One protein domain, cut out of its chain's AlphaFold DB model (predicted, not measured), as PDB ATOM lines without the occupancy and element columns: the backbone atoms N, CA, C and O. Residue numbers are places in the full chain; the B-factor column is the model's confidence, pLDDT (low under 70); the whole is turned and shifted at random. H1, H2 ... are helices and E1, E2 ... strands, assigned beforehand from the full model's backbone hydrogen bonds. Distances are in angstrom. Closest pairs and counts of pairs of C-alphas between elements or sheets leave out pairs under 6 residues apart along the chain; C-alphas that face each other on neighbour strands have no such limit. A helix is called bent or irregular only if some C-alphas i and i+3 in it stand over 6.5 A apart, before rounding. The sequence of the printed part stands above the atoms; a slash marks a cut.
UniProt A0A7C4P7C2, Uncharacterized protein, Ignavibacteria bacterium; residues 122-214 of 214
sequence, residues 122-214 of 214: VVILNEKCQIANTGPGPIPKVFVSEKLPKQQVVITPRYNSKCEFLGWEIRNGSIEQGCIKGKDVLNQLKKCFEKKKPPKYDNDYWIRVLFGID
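What this domain is: This is residues 122 to 214 of the 214 residues of an uncharacterized protein of Ignavibacteria bacterium (UniProt A0A7C4P7C2). A small three-stranded antiparallel sheet, E2, E5 and E4, has one helix, H1, slantwise over E5 and E4, and on the side away from H1 the little two-stranded sheet E1 and E3 is partly face to face with it, a sandwich with its strands at 37 degrees. After H1 a long tail with no named element runs to the chain's last residue, and its residues 199 to 204 stick out as a free loop. You find 93 printed residues with the named elements in the order E1, E2, E3, E4, E5, H1, a mixed class with 43 residues, under half, in them. The larger sheet runs E2, E5, E4; E1 and E3 are parallel. The whole is compact, with a radius of gyration of the C-alphas of 13.3 A, and only just elongated, spanning 41 by 27 by 19 A.

How they stand to each other: Begin at E5, residues 165 to 172, the inner strand of the larger sheet. On one side of it look for the edge strand E4, residues 153 to 159, antiparallel to it at 158 degrees; the two form a hairpin, with N 156 and O 169 2.8 A apart, within hydrogen-bond range. The other edge strand is E2, residues 131 to 134, antiparallel to E5 at 149 degrees, with N 132 and O 170 at 2.8 A. H1, residues 180 to 195, is on this sheet at a height over the sheet of 9.1 A, at 35 degrees to E5 on the local plane; its closest C-alphas to E4 are those of Val 185 and Arg 158, 6.2 A apart. H1 is only just irregular, C-alphas 181 and 184 being 7.0 A apart, and 10 of its 12 O i to N i+4 pairs are within hydrogen-bond range. In the other sheet E1, residues 122 to 125, and E3, residues 141 to 144, are parallel at 20 degrees, with N 123 and O 141 at 2.8 A. The closest C-alphas of E1 and E5 are those of Leu 125 and Asn 172, 6.4 A apart. E1 and E3 are both apart from H1.

Where its parts are: Find C-alpha 122 at (-151.470, 152.456, -17.508), where E1 begins; it is 9.8 A long, E2 10.0 A and E3 10.2 A. E4 starts at C-alpha 153, (-148.140, 140.248, -12.068), and runs 19.2 A, while E5 runs 21.6 A. H1 runs 24.0 A to C-alpha 195 at (-170.269, 126.116, -18.115).

The domain as a whole: The C-alphas of Lys 147 and Lys 195 are the two farthest apart, at 40.9 A. The printed part has no cut, and no link between named elements is long. Residues 196 to 214 have pLDDT under 70; the mean of the printed part is 75.4.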
ATOM      1  N   VAL A 122    -152.573 152.982 -18.293       78.38
ATOM      2  CA  VAL A 122    -151.470 152.456 -17.508       78.38
ATOM      3  C   VAL A 122    -151.979 152.094 -16.119       78.38
ATOM      4  O   VAL A 122    -152.529 152.923 -15.395       78.38
ATOM      5  N   VAL A 123    -151.737 150.850 -15.723       83.00
ATOM      6  CA  VAL A 123    -151.969 150.370 -14.364       83.00
ATOM      7  C   VAL A 123    -150.650 150.383 -13.606       83.00
ATOM      8  O   VAL A 123    -149.700 149.705 -13.992       83.00
ATOM      9  N   ILE A 124    -150.604 151.148 -12.514       84.50
ATOM     10  CA  ILE A 124    -149.434 151.249 -11.636       84.50
ATOM     11  C   ILE A 124    -149.719 150.490 -10.339       84.50
ATOM     12  O   ILE A 124    -150.647 150.820  -9.598       84.50
ATOM     13  N   LEU A 125    -148.905 149.475 -10.061       84.69
ATOM     14  CA  LEU A 125    -148.983 148.654  -8.857       84.69
ATOM     15  C   LEU A 125    -147.857 149.061  -7.902       84.69
ATOM     16  O   LEU A 125    -146.681 148.799  -8.153       84.69
ATOM     17  N   ASN A 126    -148.230 149.715  -6.808       86.69
ATOM     18  CA  ASN A 126    -147.341 150.272  -5.793       86.69
ATOM     19  C   ASN A 126    -147.321 149.462  -4.493       86.69
ATOM     20  O   ASN A 126    -146.464 149.714  -3.649       86.69
ATOM     21  N   GLU A 127    -148.204 148.470  -4.349       86.94
ATOM     22  CA  GLU A 127    -148.299 147.638  -3.150       86.94
ATOM     23  C   GLU A 127    -148.336 146.136  -3.465       86.94
ATOM     24  O   GLU A 127    -148.723 145.694  -4.555       86.94
ATOM     25  N   LYS A 128    -147.925 145.317  -2.489       85.69
ATOM     26  CA  LYS A 128    -148.090 143.860  -2.563       85.69
ATOM     27  C   LYS A 128    -149.580 143.527  -2.464       85.69
ATOM     28  O   LYS A 128    -150.271 144.034  -1.588       85.69
ATOM     29  N   CYS A 129    -150.057 142.622  -3.314       86.38
ATOM     30  CA  CYS A 129    -151.460 142.213  -3.399       86.38
ATOM     31  C   CYS A 129    -152.442 143.335  -3.764       86.38
ATOM     32  O   CYS A 129    -153.649 143.154  -3.597       86.38
ATOM     33  N   GLN A 130    -151.949 144.460  -4.294       86.56
ATOM     34  CA  GLN A 130    -152.802 145.472  -4.902       86.56
ATOM     35  C   GLN A 130    -153.560 144.860  -6.078       86.56
ATOM     36  O   GLN A 130    -152.982 144.094  -6.855       86.56
ATOM     37  N   ILE A 131    -154.834 145.219  -6.201       87.88
ATOM     38  CA  ILE A 131    -155.703 144.841  -7.310       87.88
ATOM     39  C   ILE A 131    -156.122 146.120  -8.027       87.88
ATOM     40  O   ILE A 131    -156.545 147.083  -7.391       87.88
ATOM     41  N   ALA A 132    -156.010 146.110  -9.346       86.94
ATOM     42  CA  ALA A 132    -156.555 147.116 -10.234       86.94
ATOM     43  C   ALA A 132    -157.540 146.445 -11.190       86.94
ATOM     44  O   ALA A 132    -157.249 145.398 -11.771       86.94
ATOM     45  N   ASN A 133    -158.706 147.058 -11.347       87.81
ATOM     46  CA  ASN A 133    -159.787 146.547 -12.169       87.81
ATOM     47  C   ASN A 133    -159.960 147.440 -13.396       87.81
ATOM     48  O   ASN A 133    -160.071 148.658 -13.279       87.81
ATOM     49  N   THR A 134    -159.985 146.835 -14.577       81.56
ATOM     50  CA  THR A 134    -160.097 147.565 -15.844       81.56
ATOM     51  C   THR A 134    -161.330 147.102 -16.601       81.56
ATOM     52  O   THR A 134    -161.826 145.996 -16.371       81.56
ATOM     53  N   GLY A 135    -161.812 147.937 -17.521       77.12
ATOM     54  CA  GLY A 135    -162.920 147.599 -18.406       77.12
ATOM     55  C   GLY A 135    -162.616 146.457 -19.393       77.12
ATOM     56  O   GLY A 135    -161.527 145.872 -19.382       77.12
ATOM     57  N   PRO A 136    -163.581 146.127 -20.275       76.56
ATOM     58  CA  PRO A 136    -163.482 145.055 -21.271       76.56
ATOM     59  C   PRO A 136    -162.571 145.386 -22.465       76.56
ATOM     60  O   PRO A 136    -162.557 144.639 -23.444       76.56
ATOM     61  N   GLY A 137    -161.843 146.504 -22.413       71.38
ATOM     62  CA  GLY A 137    -160.872 146.913 -23.419       71.38
ATOM     63  C   GLY A 137    -159.628 146.011 -23.492       71.38
ATOM     64  O   GLY A 137    -159.567 144.950 -22.857       71.38
ATOM     65  N   PRO A 138    -158.618 146.401 -24.294       76.19
ATOM     66  CA  PRO A 138    -157.327 145.720 -24.299       76.19
ATOM     67  C   PRO A 138    -156.686 145.748 -22.904       76.19
ATOM     68  O   PRO A 138    -156.944 146.645 -22.105       76.19
ATOM     69  N   ILE A 139    -155.830 144.766 -22.614       81.94
ATOM     70  CA  ILE A 139    -155.060 144.753 -21.363       81.94
ATOM     71  C   ILE A 139    -154.146 145.995 -21.358       81.94
ATOM     72  O   ILE A 139    -153.338 146.129 -22.283       81.94
ATOM     73  N   PRO A 140    -154.238 146.885 -20.353       79.06
ATOM     74  CA  PRO A 140    -153.402 148.079 -20.286       79.06
ATOM     75  C   PRO A 140    -151.933 147.738 -20.037       79.06
ATOM     76  O   PRO A 140    -151.583 146.637 -19.600       79.06
ATOM     77  N   LYS A 141    -151.054 148.719 -20.256       81.38
ATOM     78  CA  LYS A 141    -149.655 148.605 -19.828       81.38
ATOM     79  C   LYS A 141    -149.616 148.535 -18.302       81.38
ATOM     80  O   LYS A 141    -150.289 149.313 -17.630       81.38
ATOM     81  N   VAL A 142    -148.825 147.617 -17.752       84.19
ATOM     82  CA  VAL A 142    -148.704 147.437 -16.300       84.19
ATOM     83  C   VAL A 142    -147.293 147.790 -15.862       84.19
ATOM     84  O   VAL A 142    -146.334 147.213 -16.367       84.19
ATOM     85  N   PHE A 143    -147.178 148.702 -14.901       82.50
ATOM     86  CA  PHE A 143    -145.926 149.020 -14.224       82.50
ATOM     87  C   PHE A 143    -146.024 148.606 -12.765       82.50
ATOM     88  O   PHE A 143    -147.000 148.909 -12.079       82.50
ATOM     89  N   VAL A 144    -144.996 147.921 -12.282       81.50
ATOM     90  CA  VAL A 144    -144.842 147.590 -10.867       81.50
ATOM     91  C   VAL A 144    -143.745 148.477 -10.317       81.50
ATOM     92  O   VAL A 144    -142.683 148.591 -10.925       81.50
ATOM     93  N   SER A 145    -143.999 149.114  -9.178       80.12
ATOM     94  CA  SER A 145    -143.000 149.942  -8.512       80.12
ATOM     95  C   SER A 145    -141.736 149.135  -8.220       80.12
ATOM     96  O   SER A 145    -141.804 148.077  -7.597       80.12
ATOM     97  N   GLU A 146    -140.575 149.670  -8.602       77.00
ATOM     98  CA  GLU A 146    -139.260 149.050  -8.363       77.00
ATOM     99  C   GLU A 146    -138.972 148.813  -6.872       77.00
ATOM    100  O   GLU A 146    -138.138 147.987  -6.508       77.00
ATOM    101  N   LYS A 147    -139.677 149.533  -5.990       79.69
ATOM    102  CA  LYS A 147    -139.553 149.403  -4.532       79.69
ATOM    103  C   LYS A 147    -140.204 148.132  -3.986       79.69
ATOM    104  O   LYS A 147    -139.982 147.792  -2.824       79.69
ATOM    105  N   LEU A 148    -141.039 147.456  -4.775       77.06
ATOM    106  CA  LEU A 148    -141.715 146.236  -4.356       77.06
ATOM    107  C   LEU A 148    -140.833 145.010  -4.587       77.06
ATOM    108  O   LEU A 148    -140.069 144.961  -5.551       77.06
ATOM    109  N   PRO A 149    -140.955 143.972  -3.741       76.62
ATOM    110  CA  PRO A 149    -140.300 142.703  -4.020       76.62
ATOM    111  C   PRO A 149    -140.765 142.171  -5.379       76.62
ATOM    112  O   PRO A 149    -141.957 142.252  -5.687       76.62
ATOM    113  N   LYS A 150    -139.846 141.588  -6.166       76.19
ATOM    114  CA  LYS A 150    -140.181 140.953  -7.451       76.19
ATOM    115  C   LYS A 150    -141.264 139.891  -7.209       76.19
ATOM    116  O   LYS A 150    -141.020 138.845  -6.608       76.19
ATOM    117  N   GLN A 151    -142.481 140.204  -7.634       77.19
ATOM    118  CA  GLN A 151    -143.669 139.367  -7.541       77.19
ATOM    119  C   GLN A 151    -144.199 139.155  -8.957       77.19
ATOM    120  O   GLN A 151    -143.882 139.895  -9.889       77.19
ATOM    121  N   GLN A 152    -145.006 138.118  -9.120       80.50
ATOM    122  CA  GLN A 152    -145.692 137.886 -10.376       80.50
ATOM    123  C   GLN A 152    -146.835 138.890 -10.527       80.50
ATOM    124  O   GLN A 152    -147.715 138.949  -9.666       80.50
ATOM    125  N   VAL A 153    -146.892 139.600 -11.656       86.44
ATOM    126  CA  VAL A 153    -148.140 140.248 -12.068       86.44
ATOM    127  C   VAL A 153    -149.078 139.167 -12.594       86.44
ATOM    128  O   VAL A 153    -148.728 138.416 -13.508       86.44
ATOM    129  N   VAL A 154    -150.261 139.066 -11.996       89.38
ATOM    130  CA  VAL A 154    -151.317 138.160 -12.448       89.38
ATOM    131  C   VAL A 154    -152.422 138.989 -13.078       89.38
ATOM    132  O   VAL A 154    -152.919 139.930 -12.467       89.38
ATOM    133  N   ILE A 155    -152.815 138.611 -14.289       90.12
ATOM    134  CA  ILE A 155    -153.932 139.218 -15.007       90.12
ATOM    135  C   ILE A 155    -155.001 138.141 -15.169       90.12
ATOM    136  O   ILE A 155    -154.754 137.114 -15.802       90.12
ATOM    137  N   THR A 156    -156.169 138.362 -14.576       90.06
ATOM    138  CA  THR A 156    -157.286 137.413 -14.584       90.06
ATOM    139  C   THR A 156    -158.477 138.037 -15.313       90.06
ATOM    140  O   THR A 156    -158.924 139.115 -14.919       90.06
ATOM    141  N   PRO A 157    -159.045 137.398 -16.351       89.62
ATOM    142  CA  PRO A 157    -160.274 137.888 -16.961       89.62
ATOM    143  C   PRO A 157    -161.438 137.804 -15.972       89.62
ATOM    144  O   PRO A 157    -161.652 136.786 -15.307       89.62
ATOM    145  N   ARG A 158    -162.218 138.878 -15.910       89.88
ATOM    146  CA  ARG A 158    -163.364 139.020 -15.021       89.88
ATOM    147  C   ARG A 158    -164.666 138.737 -15.750       89.88
ATOM    148  O   ARG A 158    -164.914 139.239 -16.847       89.88
ATOM    149  N   TYR A 159    -165.530 137.970 -15.096       85.44
ATOM    150  CA  TYR A 159    -166.839 137.586 -15.612       85.44
ATOM    151  C   TYR A 159    -167.923 137.824 -14.571       85.44
ATOM    152  O   TYR A 159    -167.698 137.633 -13.377       85.44
ATOM    153  N   ASN A 160    -169.131 138.159 -15.017       84.06
ATOM    154  CA  ASN A 160    -170.294 138.180 -14.133       84.06
ATOM    155  C   ASN A 160    -170.884 136.771 -13.908       84.06
ATOM    156  O   ASN A 160    -170.430 135.773 -14.475       84.06
ATOM    157  N   SER A 161    -171.954 136.685 -13.110       83.50
ATOM    158  CA  SER A 161    -172.659 135.427 -12.803       83.50
ATOM    159  C   SER A 161    -173.292 134.740 -14.023       83.50
ATOM    160  O   SER A 161    -173.534 133.532 -13.985       83.50
ATOM    161  N   LYS A 162    -173.526 135.486 -15.109       86.38
ATOM    162  CA  LYS A 162    -174.018 134.992 -16.406       86.38
ATOM    163  C   LYS A 162    -172.885 134.623 -17.372       86.38
ATOM    164  O   LYS A 162    -173.145 134.231 -18.512       86.38
ATOM    165  N   CYS A 163    -171.634 134.708 -16.920       84.88
ATOM    166  CA  CYS A 163    -170.443 134.476 -17.727       84.88
ATOM    167  C   CYS A 163    -170.373 135.396 -18.950       84.88
ATOM    168  O   CYS A 163    -170.079 134.950 -20.063       84.88
ATOM    169  N   GLU A 164    -170.694 136.669 -18.734       84.88
ATOM    170  CA  GLU A 164    -170.417 137.780 -19.644       84.88
ATOM    171  C   GLU A 164    -169.114 138.446 -19.189       84.88
ATOM    172  O   GLU A 164    -168.891 138.611 -17.985       84.88
ATOM    173  N   PHE A 165    -168.243 138.769 -20.143       82.56
ATOM    174  CA  PHE A 165    -166.938 139.368 -19.877       82.56
ATOM    175  C   PHE A 165    -167.097 140.820 -19.409       82.56
ATOM    176  O   PHE A 165    -167.830 141.587 -20.031       82.56
ATOM    177  N   LEU A 166    -166.431 141.172 -18.309       80.31
ATOM    178  CA  LEU A 166    -166.494 142.502 -17.696       80.31
ATOM    179  C   LEU A 166    -165.205 143.309 -17.879       80.31
ATOM    180  O   LEU A 166    -165.269 144.533 -17.864       80.31
ATOM    181  N   GLY A 167    -164.060 142.638 -18.033       85.50
ATOM    182  CA  GLY A 167    -162.750 143.281 -18.063       85.50
ATOM    183  C   GLY A 167    -161.666 142.458 -17.391       85.50
ATOM    184  O   GLY A 167    -161.759 141.229 -17.343       85.50
ATOM    185  N   TRP A 168    -160.639 143.118 -16.870       88.31
ATOM    186  CA  TRP A 168    -159.455 142.458 -16.317       88.31
ATOM    187  C   TRP A 168    -159.263 142.812 -14.844       88.31
ATOM    188  O   TRP A 168    -159.430 143.959 -14.438       88.31
ATOM    189  N   GLU A 169    -158.905 141.815 -14.041       90.56
ATOM    190  CA  GLU A 169    -158.289 142.000 -12.730       90.56
ATOM    191  C   GLU A 169    -156.777 141.931 -12.931       90.56
ATOM    192  O   GLU A 169    -156.270 140.928 -13.433       90.56
ATOM    193  N   ILE A 170    -156.052 142.969 -12.536       91.00
ATOM    194  CA  ILE A 170    -154.594 143.037 -12.617       91.00
ATOM    195  C   ILE A 170    -154.060 143.167 -11.201       91.00
ATOM    196  O   ILE A 170    -154.431 144.092 -10.480       91.00
ATOM    197  N   ARG A 171    -153.186 142.251 -10.785       89.25
ATOM    198  CA  ARG A 171    -152.688 142.217  -9.408       89.25
ATOM    199  C   ARG A 171    -151.206 141.926  -9.298       89.25
ATOM    200  O   ARG A 171    -150.651 141.169 -10.091       89.25
ATOM    201  N   ASN A 172    -150.589 142.494  -8.268       89.12
ATOM    202  CA  ASN A 172    -149.183 142.281  -7.941       89.12
ATOM    203  C   ASN A 172    -149.035 141.186  -6.874       89.12
ATOM    204  O   ASN A 172    -149.108 141.461  -5.676       89.12
ATOM    205  N   GLY A 173    -148.850 139.943  -7.314       86.31
ATOM    206  CA  GLY A 173    -148.739 138.753  -6.470       86.31
ATOM    207  C   GLY A 173    -149.875 137.747  -6.686       86.31
ATOM    208  O   GLY A 173    -151.005 138.094  -7.045       86.31
ATOM    209  N   SER A 174    -149.571 136.466  -6.469       86.88
ATOM    210  CA  SER A 174    -150.512 135.361  -6.691       86.88
ATOM    211  C   SER A 174    -151.339 135.005  -5.443       86.88
ATOM    212  O   SER A 174    -151.067 135.470  -4.334       86.88
ATOM    213  N   ILE A 175    -152.367 134.153  -5.597       86.12
ATOM    214  CA  ILE A 175    -153.154 133.672  -4.436       86.12
ATOM    215  C   ILE A 175    -152.266 132.805  -3.542       86.12
ATOM    216  O   ILE A 175    -152.315 132.917  -2.320       86.12
ATOM    217  N   GLU A 176    -151.425 131.982  -4.161       82.88
ATOM    218  CA  GLU A 176    -150.450 131.104  -3.517       82.88
ATOM    219  C   GLU A 176    -149.423 131.903  -2.697       82.88
ATOM    220  O   GLU A 176    -148.911 131.406  -1.699       82.88
ATOM    221  N   GLN A 177    -149.171 133.163  -3.069       82.06
ATOM    222  CA  GLN A 177    -148.296 134.099  -2.350       82.06
ATOM    223  C   GLN A 177    -149.015 134.926  -1.264       82.06
ATOM    224  O   GLN A 177    -148.412 135.828  -0.664       82.06
ATOM    225  N   GLY A 178    -150.291 134.623  -0.996       83.56
ATOM    226  CA  GLY A 178    -151.103 135.246   0.050       83.56
ATOM    227  C   GLY A 178    -152.065 136.335  -0.433       83.56
ATOM    228  O   GLY A 178    -152.774 136.909   0.393       83.56
ATOM    229  N   CYS A 179    -152.151 136.619  -1.738       85.31
ATOM    230  CA  CYS A 179    -153.072 137.624  -2.280       85.31
ATOM    231  C   CYS A 179    -154.492 137.062  -2.433       85.31
ATOM    232  O   CYS A 179    -154.987 136.834  -3.539       85.31
ATOM    233  N   ILE A 180    -155.138 136.817  -1.291       87.94
ATOM    234  CA  ILE A 180    -156.429 136.122  -1.193       87.94
ATOM    235  C   ILE A 180    -157.607 136.897  -1.792       87.94
ATOM    236  O   ILE A 180    -158.585 136.265  -2.177       87.94
ATOM    237  N   LYS A 181    -157.510 138.228  -1.922       82.25
ATOM    238  CA  LYS A 181    -158.587 139.066  -2.479       82.25
ATOM    239  C   LYS A 181    -158.949 138.683  -3.926       82.25
ATOM    240  O   LYS A 181    -160.118 138.690  -4.274       82.25
ATOM    241  N   GLY A 182    -157.987 138.215  -4.729       84.00
ATOM    242  CA  GLY A 182    -158.246 137.756  -6.109       84.00
ATOM    243  C   GLY A 182    -158.881 136.358  -6.217       84.00
ATOM    244  O   GLY A 182    -159.065 135.823  -7.313       84.00
ATOM    245  N   LYS A 183    -159.179 135.697  -5.089       88.69
ATOM    246  CA  LYS A 183    -159.717 134.329  -5.083       88.69
ATOM    247  C   LYS A 183    -161.127 134.254  -5.652       88.69
ATOM    248  O   LYS A 183    -161.442 133.276  -6.332       88.69
ATOM    249  N   ASP A 184    -161.945 135.270  -5.423       86.94
ATOM    250  CA  ASP A 184    -163.329 135.270  -5.887       86.94
ATOM    251  C   ASP A 184    -163.418 135.432  -7.402       86.94
ATOM    252  O   ASP A 184    -164.126 134.657  -8.054       86.94
ATOM    253  N   VAL A 185    -162.595 136.312  -7.980       87.25
ATOM    254  CA  VAL A 185    -162.459 136.444  -9.437       87.25
ATOM    255  C   VAL A 185    -161.972 135.135 -10.064       87.25
ATOM    256  O   VAL A 185    -162.581 134.651 -11.021       87.25
ATOM    257  N   LEU A 186    -160.942 134.492  -9.497       88.56
ATOM    258  CA  LEU A 186    -160.456 133.205 -10.008       88.56
ATOM    259  C   LEU A 186    -161.522 132.099  -9.922       88.56
ATOM    260  O   LEU A 186    -161.666 131.287 -10.839       88.56
ATOM    261  N   ASN A 187    -162.272 132.038  -8.824       89.69
ATOM    262  CA  ASN A 187    -163.343 131.059  -8.655       89.69
ATOM    263  C   ASN A 187    -164.473 131.287  -9.661       89.69
ATOM    264  O   ASN A 187    -165.005 130.326 -10.221       89.69
ATOM    265  N   GLN A 188    -164.835 132.546  -9.906       88.50
ATOM    266  CA  GLN A 188    -165.850 132.901 -10.889       88.50
ATOM    267  C   GLN A 188    -165.409 132.532 -12.309       88.50
ATOM    268  O   GLN A 188    -166.203 131.968 -13.066       88.50
ATOM    269  N   LEU A 189    -164.136 132.756 -12.642       89.75
ATOM    270  CA  LEU A 189    -163.543 132.325 -13.906       89.75
ATOM    271  C   LEU A 189    -163.685 130.811 -14.113       89.75
ATOM    272  O   LEU A 189    -164.221 130.371 -15.131       89.75
ATOM    273  N   LYS A 190    -163.266 130.017 -13.119       87.94
ATOM    274  CA  LYS A 190    -163.355 128.547 -13.159       87.94
ATOM    275  C   LYS A 190    -164.793 128.074 -13.383       87.94
ATOM    276  O   LYS A 190    -165.046 127.314 -14.313       87.94
ATOM    277  N   LYS A 191    -165.749 128.611 -12.614       89.62
ATOM    278  CA  LYS A 191    -167.185 128.314 -12.776       89.62
ATOM    279  C   LYS A 191    -167.692 128.630 -14.182       89.62
ATOM    280  O   LYS A 191    -168.555 127.926 -14.703       89.62
ATOM    281  N   CYS A 192    -167.201 129.705 -14.793       85.88
ATOM    282  CA  CYS A 192    -167.604 130.076 -16.143       85.88
ATOM    283  C   CYS A 192    -167.002 129.171 -17.219       85.88
ATOM    284  O   CYS A 192    -167.708 128.853 -18.176       85.88
ATOM    285  N   PHE A 193    -165.770 128.691 -17.043       84.81
ATOM    286  CA  PHE A 193    -165.139 127.741 -17.969       84.81
ATOM    287  C   PHE A 193    -165.740 126.339 -17.906       84.81
ATOM    288  O   PHE A 193    -165.787 125.640 -18.915       84.81
ATOM    289  N   GLU A 194    -166.242 125.932 -16.742       84.00
ATOM    290  CA  GLU A 194    -166.998 124.684 -16.613       84.00
ATOM    291  C   GLU A 194    -168.325 124.739 -17.390       84.00
ATOM    292  O   GLU A 194    -168.764 123.736 -17.948       84.00
ATOM    293  N   LYS A 195    -168.963 125.918 -17.458       80.06
ATOM    294  CA  LYS A 195    -170.269 126.116 -18.115       80.06
ATOM    295  C   LYS A 195    -170.179 126.421 -19.607       80.06
ATOM    296  O   LYS A 195    -171.061 126.028 -20.368       80.06
ATOM    297  N   LYS A 196    -169.163 127.167 -20.029       69.06
ATOM    298  CA  LYS A 196    -168.903 127.519 -21.426       69.06
ATOM    299  C   LYS A 196    -167.475 127.094 -21.731       69.06
ATOM    300  O   LYS A 196    -166.564 127.555 -21.051       69.06
ATOM    301  N   LYS A 197    -167.269 126.263 -22.766       56.19
ATOM    302  CA  LYS A 197    -165.911 126.033 -23.289       56.19
ATOM    303  C   LYS A 197    -165.250 127.404 -23.480       56.19
ATOM    304  O   LYS A 197    -165.909 128.284 -24.046       56.19
ATOM    305  N   PRO A 198    -164.013 127.601 -22.996       54.19
ATOM    306  CA  PRO A 198    -163.357 128.888 -23.120       54.19
ATOM    307  C   PRO A 198    -163.349 129.284 -24.602       54.19
ATOM    308  O   PRO A 198    -163.138 128.410 -25.456       54.19
ATOM    309  N   PRO A 199    -163.641 130.553 -24.942       48.81
ATOM    310  CA  PRO A 199    -163.493 131.020 -26.313       48.81
ATOM    311  C   PRO A 199    -162.100 130.631 -26.816       48.81
ATOM    312  O   PRO A 199    -161.107 130.834 -26.119       48.81
ATOM    313  N   LYS A 200    -162.013 130.027 -28.006       40.66
ATOM    314  CA  LYS A 200    -160.723 129.833 -28.672       40.66
ATOM    315  C   LYS A 200    -160.212 131.216 -29.067       40.66
ATOM    316  O   LYS A 200    -160.548 131.710 -30.135       40.66
ATOM    317  N   TYR A 201    -159.468 131.857 -28.179       43.69
ATOM    318  CA  TYR A 201    -158.608 132.961 -28.567       43.69
ATOM    319  C   TYR A 201    -157.392 132.349 -29.255       43.69
ATOM    320  O   TYR A 201    -156.677 131.554 -28.642       43.69
ATOM    321  N   ASP A 202    -157.211 132.664 -30.539       37.94
ATOM    322  CA  ASP A 202    -155.963 132.380 -31.240       37.94
ATOM    323  C   ASP A 202    -154.840 133.124 -30.498       37.94
ATOM    324  O   ASP A 202    -154.835 134.352 -30.424       37.94
ATOM    325  N   ASN A 203    -153.910 132.339 -29.948       34.69
ATOM    326  CA  ASN A 203    -152.655 132.715 -29.282       34.69
ATOM    327  C   ASN A 203    -152.738 133.149 -27.793       34.69
ATOM    328  O   ASN A 203    -153.162 134.243 -27.455       34.69
ATOM    329  N   ASP A 204    -152.245 132.283 -26.895       36.69
ATOM    330  CA  ASP A 204    -151.446 132.575 -25.678       36.69
ATOM    331  C   ASP A 204    -151.906 133.537 -24.554       36.69
ATOM    332  O   ASP A 204    -151.134 133.800 -23.629       36.69
ATOM    333  N   TYR A 205    -153.143 134.033 -24.510       37.12
ATOM    334  CA  TYR A 205    -153.531 135.016 -23.472       37.12
ATOM    335  C   TYR A 205    -153.951 134.460 -22.101       37.12
ATOM    336  O   TYR A 205    -154.268 135.244 -21.207       37.12
ATOM    337  N   TRP A 206    -153.967 133.143 -21.884       38.12
ATOM    338  CA  TRP A 206    -154.698 132.610 -20.726       38.12
ATOM    339  C   TRP A 206    -154.054 132.850 -19.362       38.12
ATOM    340  O   TRP A 206    -154.788 132.896 -18.382       38.12
ATOM    341  N   ILE A 207    -152.742 133.079 -19.280       40.12
ATOM    342  CA  ILE A 207    -152.053 133.575 -18.080       40.12
ATOM    343  C   ILE A 207    -150.768 134.262 -18.563       40.12
ATOM    344  O   ILE A 207    -149.729 133.612 -18.671       40.12
ATOM    345  N   ARG A 208    -150.785 135.567 -18.872       40.12
ATOM    346  CA  ARG A 208    -149.506 136.289 -18.983       40.12
ATOM    347  C   ARG A 208    -148.972 136.530 -17.579       40.12
ATOM    348  O   ARG A 208    -149.354 137.472 -16.895       40.12
ATOM    349  N   VAL A 209    -148.082 135.634 -17.172       36.12
ATOM    350  CA  VAL A 209    -147.105 135.868 -16.115       36.12
ATOM    351  C   VAL A 209    -146.127 136.903 -16.661       36.12
ATOM    352  O   VAL A 209    -145.131 136.554 -17.290       36.12
ATOM    353  N   LEU A 210    -146.439 138.188 -16.502       37.56
ATOM    354  CA  LEU A 210    -145.436 139.218 -16.738       37.56
ATOM    355  C   LEU A 210    -144.520 139.199 -15.513       37.56
ATOM    356  O   LEU A 210    -144.822 139.785 -14.473       37.56
ATOM    357  N   PHE A 211    -143.433 138.435 -15.611       29.45
ATOM    358  CA  PHE A 211    -142.268 138.694 -14.779       29.45
ATOM    359  C   PHE A 211    -141.770 140.080 -15.164       29.45
ATOM    360  O   PHE A 211    -141.668 140.355 -16.359       29.45
ATOM    361  N   GLY A 212    -141.539 140.941 -14.167       28.47
ATOM    362  CA  GLY A 212    -141.009 142.287 -14.373       28.47
ATOM    363  C   GLY A 212    -139.904 142.252 -15.422       28.47
ATOM    364  O   GLY A 212    -138.891 141.582 -15.220       28.47
ATOM    365  N   ILE A 213    -140.187 142.866 -16.568       25.11
ATOM    366  CA  ILE A 213    -139.237 142.996 -17.662       25.11
ATOM    367  C   ILE A 213    -138.308 144.126 -17.223       25.11
ATOM    368  O   ILE A 213    -138.781 145.248 -17.033       25.11
ATOM    369  N   ASP A 214    -137.049 143.767 -16.967       30.39
ATOM    370  CA  ASP A 214    -135.935 144.710 -16.819       30.39
ATOM    371  C   ASP A 214    -135.710 145.476 -18.143       30.39
ATOM    372  O   ASP A 214    -135.884 144.861 -19.226       30.39
TER     373      ASP A 214